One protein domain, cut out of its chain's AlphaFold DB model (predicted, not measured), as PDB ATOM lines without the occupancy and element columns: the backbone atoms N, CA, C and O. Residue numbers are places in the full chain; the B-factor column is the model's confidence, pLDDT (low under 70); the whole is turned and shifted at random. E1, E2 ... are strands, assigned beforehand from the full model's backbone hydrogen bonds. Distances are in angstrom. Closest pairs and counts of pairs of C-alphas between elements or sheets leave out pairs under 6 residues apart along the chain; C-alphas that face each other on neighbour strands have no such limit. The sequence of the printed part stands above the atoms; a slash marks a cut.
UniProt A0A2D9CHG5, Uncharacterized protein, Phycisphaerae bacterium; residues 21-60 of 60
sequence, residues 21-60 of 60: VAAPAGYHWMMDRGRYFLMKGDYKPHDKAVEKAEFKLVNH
ATOM      1  N   VAL A  21     -33.148  84.172   6.898       96.38
ATOM      2  CA  VAL A  21     -32.598  83.251   7.898       96.38
ATOM      3  C   VAL A  21     -33.732  82.755   8.787       96.38
ATOM      4  O   VAL A  21     -34.462  83.551   9.380       96.38
ATOM      5  N   ALA A  22     -33.891  81.434   8.863       96.31
ATOM      6  CA  ALA A  22     -34.817  80.801   9.798       96.31
ATOM      7  C   ALA A  22     -34.366  81.028  11.246       96.31
ATOM      8  O   ALA A  22     -33.174  81.198  11.511       96.31
ATOM      9  N   ALA A  23     -35.315  81.059  12.178       95.94
ATOM     10  CA  ALA A  23     -34.972  81.131  13.591       95.94
ATOM     11  C   ALA A  23     -34.229  79.849  14.026       95.94
ATOM     12  O   ALA A  23     -34.525  78.767  13.511       95.94
ATOM     13  N   PRO A  24     -33.261  79.942  14.954       95.75
ATOM     14  CA  PRO A  24     -32.678  78.776  15.605       95.75
ATOM     15  C   PRO A  24     -33.739  77.924  16.311       95.75
ATOM     16  O   PRO A  24     -34.770  78.433  16.749       95.75
ATOM     17  N   ALA A  25     -33.460  76.630  16.469       95.75
ATOM     18  CA  ALA A  25     -34.362  75.713  17.160       95.75
ATOM     19  C   ALA A  25     -34.679  76.192  18.589       95.75
ATOM     20  O   ALA A  25     -33.784  76.612  19.326       95.75
ATOM     21  N   GLY A  26     -35.955  76.118  18.974       96.06
ATOM     22  CA  GLY A  26     -36.435  76.596  20.271       96.06
ATOM     23  C   GLY A  26     -36.594  78.116  20.367       96.06
ATOM     24  O   GLY A  26     -36.740  78.627  21.479       96.06
ATOM     25  N   TYR A  27     -36.564  78.832  19.238       97.19
ATOM     26  CA  TYR A  27     -36.812  80.268  19.162       97.19
ATOM     27  C   TYR A  27     -37.651  80.650  17.933       97.19
ATOM     28  O   TYR A  27     -37.729  79.908  16.956       97.19
ATOM     29  N   HIS A  28     -38.214  81.859  17.950       96.88
ATOM     30  CA  HIS A  28     -38.845  82.495  16.796       96.88
ATOM     31  C   HIS A  28     -38.422  83.959  16.644       96.88
ATOM     32  O   HIS A  28     -38.001  84.617  17.600       96.88
ATOM     33  N   TRP A  29     -38.519  84.467  15.414       97.50
ATOM     34  CA  TRP A  29     -38.212  85.857  15.109       97.50
ATOM     35  C   TRP A  29     -39.400  86.774  15.397       97.50
ATOM     36  O   TRP A  29     -40.552  86.465  15.094       97.50
ATOM     37  N   MET A  30     -39.080  87.960  15.896       97.06
ATOM     38  CA  MET A  30     -39.991  89.089  16.017       97.06
ATOM     39  C   MET A  30     -39.334  90.315  15.382       97.06
ATOM     40  O   MET A  30     -38.163  90.586  15.644       97.06
ATOM     41  N   MET A  31     -40.061  91.071  14.559       96.25
ATOM     42  CA  MET A  31     -39.565  92.322  13.985       96.25
ATOM     43  C   MET A  31     -40.265  93.519  14.620       96.25
ATOM     44  O   MET A  31     -41.463  93.705  14.444       96.25
ATOM     45  N   ASP A  32     -39.507  94.383  15.294       94.94
ATOM     46  CA  ASP A  32     -40.046  95.625  15.841       94.94
ATOM     47  C   ASP A  32     -39.146  96.818  15.532       94.94
ATOM     48  O   ASP A  32     -37.931  96.784  15.745       94.94
ATOM     49  N   ARG A  33     -39.754  97.892  15.015       93.88
ATOM     50  CA  ARG A  33     -39.078  99.155  14.661       93.88
ATOM     51  C   ARG A  33     -37.773  98.954  13.865       93.88
ATOM     52  O   ARG A  33     -36.772  99.618  14.120       93.88
ATOM     53  N   GLY A  34     -37.782  98.023  12.906       90.75
ATOM     54  CA  GLY A  34     -36.643  97.740  12.020       90.75
ATOM     55  C   GLY A  34     -35.517  96.904  12.638       90.75
ATOM     56  O   GLY A  34     -34.433  96.837  12.062       90.75
ATOM     57  N   ARG A  35     -35.749  96.276  13.796       94.94
ATOM     58  CA  ARG A  35     -34.812  95.346  14.439       94.94
ATOM     59  C   ARG A  35     -35.458  93.977  14.592       94.94
ATOM     60  O   ARG A  35     -36.650  93.887  14.877       94.94
ATOM     61  N   TYR A  36     -34.653  92.935  14.427       96.25
ATOM     62  CA  TYR A  36     -35.064  91.568  14.719       96.25
ATOM     63  C   TYR A  36     -34.696  91.209  16.157       96.25
ATOM     64  O   TYR A  36     -33.584  91.478  16.608       96.25
ATOM     65  N   PHE A  37     -35.641  90.592  16.852       95.69
ATOM     66  CA  PHE A  37     -35.501  90.050  18.194       95.69
ATOM     67  C   PHE A  37     -35.728  88.547  18.142       95.69
ATOM     68  O   PHE A  37     -36.525  88.059  17.337       95.69
ATOM     69  N   LEU A  38     -35.029  87.828  19.014       96.31
ATOM     70  CA  LEU A  38     -35.158  86.389  19.139       96.31
ATOM     71  C   LEU A  38     -35.944  86.059  20.409       96.31
ATOM     72  O   LEU A  38     -35.518  86.385  21.515       96.31
ATOM     73  N   MET A  39     -37.100  85.431  20.237       95.81
ATOM     74  CA  MET A  39     -38.019  85.054  21.308       95.81
ATOM     75  C   MET A  39     -37.908  83.556  21.568       95.81
ATOM     76  O   MET A  39     -37.860  82.779  20.620       95.81
ATOM     77  N   LYS A  40     -37.849  83.131  22.835       96.44
ATOM     78  CA  LYS A  40     -37.748  81.707  23.191       96.44
ATOM     79  C   LYS A  40     -39.094  81.002  22.996       96.44
ATOM     80  O   LYS A  40     -40.129  81.512  23.422       96.44
ATOM     81  N   GLY A  41     -39.050  79.805  22.431       95.06
ATOM     82  CA  GLY A  41     -40.195  78.947  22.144       95.06
ATOM     83  C   GLY A  41     -40.525  78.872  20.656       95.06
ATOM     84  O   GLY A  41     -39.988  79.625  19.842       95.06
ATOM     85  N   ASP A  42     -41.426  77.952  20.325       94.19
ATOM     86  CA  ASP A  42     -41.875  77.720  18.954       94.19
ATOM     87  C   ASP A  42     -42.551  78.954  18.352       94.19
ATOM     88  O   ASP A  42     -43.052  79.831  19.065       94.19
ATOM     89  N   TYR A  43     -42.582  79.004  17.021       92.94
ATOM     90  CA  TYR A  43     -43.266  80.067  16.301       92.94
ATOM     91  C   TYR A  43     -44.748  80.104  16.667       92.94
ATOM     92  O   TYR A  43     -45.465  79.108  16.561       92.94
ATOM     93  N   LYS A  44     -45.209  81.291  17.058       90.88
ATOM     94  CA  LYS A  44     -46.622  81.588  17.260       90.88
ATOM     95  C   LYS A  44     -46.965  82.850  16.479       90.88
ATOM     96  O   LYS A  44     -46.271  83.852  16.650       90.88
ATOM     97  N   PRO A  45     -48.014  82.833  15.641       94.19
ATOM     98  CA  PRO A  45     -48.434  84.029  14.933       94.19
ATOM     99  C   PRO A  45     -48.905  85.078  15.944       94.19
ATOM    100  O   PRO A  45     -49.809  84.834  16.742       94.19
ATOM    101  N   HIS A  46     -48.272  86.244  15.916       92.31
ATOM    102  CA  HIS A  46     -48.661  87.411  16.698       92.31
ATOM    103  C   HIS A  46     -48.290  88.688  15.943       92.31
ATOM    104  O   HIS A  46     -47.515  88.651  14.985       92.31
ATOM    105  N   ASP A  47     -48.816  89.828  16.390       88.56
ATOM    106  CA  ASP A  47     -48.449  91.128  15.833       88.56
ATOM    107  C   ASP A  47     -46.932  91.308  16.019       88.56
ATOM    108  O   ASP A  47     -46.449  91.267  17.154       88.56
ATOM    109  N   LYS A  48     -46.174  91.405  14.917       95.19
ATOM    110  CA  LYS A  48     -44.691  91.413  14.821       95.19
ATOM    111  C   LYS A  48     -43.965  90.064  14.708       95.19
ATOM    112  O   LYS A  48     -42.746  90.088  14.522       95.19
ATOM    113  N   ALA A  49     -44.637  88.917  14.794       95.88
ATOM    114  CA  ALA A  49     -43.995  87.630  14.509       95.88
ATOM    115  C   ALA A  49     -43.597  87.567  13.030       95.88
ATOM    116  O   ALA A  49     -44.372  87.959  12.160       95.88
ATOM    117  N   VAL A  50     -42.400  87.062  12.736       95.50
ATOM    118  CA  VAL A  50     -41.973  86.802  11.355       95.50
ATOM    119  C   VAL A  50     -41.377  85.407  11.265       95.50
ATOM    120  O   VAL A  50     -40.672  84.962  12.165       95.50
ATOM    121  N   GLU A  51     -41.648  84.693  10.178       92.12
ATOM    122  CA  GLU A  51     -41.132  83.327  10.009       92.12
ATOM    123  C   GLU A  51     -39.613  83.310   9.785       92.12
ATOM    124  O   GLU A  51     -38.904  82.406  10.232       92.12
ATOM    125  N   LYS A  52     -39.094  84.322   9.081       95.50
ATOM    126  CA  LYS A  52     -37.674  84.465   8.739       95.50
ATOM    127  C   LYS A  52     -37.249  85.924   8.851       95.50
ATOM    128  O   LYS A  52     -38.009  86.825   8.502       95.50
ATOM    129  N   ALA A  53     -36.017  86.148   9.291       96.44
ATOM    130  CA  ALA A  53     -35.404  87.473   9.321       96.44
ATOM    131  C   ALA A  53     -34.577  87.712   8.046       96.44
ATOM    132  O   ALA A  53     -33.831  86.830   7.617       96.44
ATOM    133  N   GLU A  54     -34.703  88.890   7.429       95.56
ATOM    134  CA  GLU A  54     -33.948  89.264   6.229       95.56
ATOM    135  C   GLU A  54     -32.737  90.130   6.574       95.56
ATOM    136  O   GLU A  54     -32.868  91.222   7.129       95.56
ATOM    137  N   PHE A  55     -31.553  89.704   6.147       94.12
ATOM    138  CA  PHE A  55     -30.318  90.457   6.354       94.12
ATOM    139  C   PHE A  55     -29.693  90.848   5.022       94.12
ATOM    140  O   PHE A  55     -29.688  90.062   4.072       94.12
ATOM    141  N   LYS A  56     -29.124  92.055   4.955       92.25
ATOM    142  CA  LYS A  56     -28.190  92.404   3.879       92.25
ATOM    143  C   LYS A  56     -26.885  91.664   4.106       92.25
ATOM    144  O   LYS A  56     -26.395  91.613   5.233       92.25
ATOM    145  N   LEU A  57     -26.321  91.121   3.037       90.69
ATOM    146  CA  LEU A  57     -25.016  90.479   3.115       90.69
ATOM    147  C   LEU A  57     -23.914  91.536   3.172       90.69
ATOM    148  O   LEU A  57     -23.965  92.544   2.463       90.69
ATOM    149  N   VAL A  58     -22.920  91.286   4.019       89.25
ATOM    150  CA  VAL A  58     -21.733  92.126   4.171       89.25
ATOM    151  C   VAL A  58     -20.493  91.244   4.120       89.25
ATOM    152  O   VAL A  58     -20.531  90.101   4.576       89.25
ATOM    153  N   ASN A  59     -19.408  91.758   3.552       83.75
ATOM    154  CA  ASN A  59     -18.086  91.140   3.603       83.75
ATOM    155  C   ASN A  59     -17.026  92.196   3.954       83.75
ATOM    156  O   ASN A  59     -17.316  93.396   3.923       83.75
ATOM    157  N   HIS A  60     -15.844  91.725   4.344       77.62
ATOM    158  CA  HIS A  60     -14.680  92.538   4.695       77.62
ATOM    159  C   HIS A  60     -13.632  92.505   3.583       77.62
ATOM    160  O   HIS A  60     -13.600  91.482   2.858       77.62
TER     161      HIS A  60
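This is residues 21 to 60 of the 60 residues of an uncharacterized protein of Phycisphaerae bacterium (UniProt A0A2D9CHG5). A hairpin of two antiparallel strands, E1 and E2, makes the body; a long link folds back beside E1, and the strand E3 begins near the hairpin and runs away from it as an arm that makes the length. The printed part has 40 residues with three named strands, in the order E1, E2, E3, and no named helix; the class is all strand. It is only just loose, close to compact, with a radius of gyration of the C-alphas of 10.9 A, and spans 35 by 23 by 12 A.

E1, residues 27 to 32, and E2, residues 35 to 40, form a hairpin, antiparallel with an angle of 149 degrees between their N-to-C directions; N 30 and O 37 are within hydrogen-bond range at 2.9 A, and N 37 and O 30 at 2.8 A. Residues 29 to 30 of E1 also pair antiparallel with residues 49 to 50. E3, residues 52 to 59, pairs with no named strand, but its residues 52 to 53 pair antiparallel with residues 21 to 22. The closest C-alphas of E1 and E3 are those of Trp 29 and Lys 52, 6.5 A apart.

E1 begins at C-alpha 27 (-36.812, 80.268, 19.162) and is 16.0 A long; E2 is 16.5 A. E3, 21.3 A, ends at C-alpha 59 (-18.086, 91.140, 3.603).

The C-alphas farthest apart, those of His 46 and His 60, are 36.4 A apart. The E1 to E2 link is tight, the E2 to E3 link long. The printed part has no cut, and no printed residue is under 70 in pLDDT.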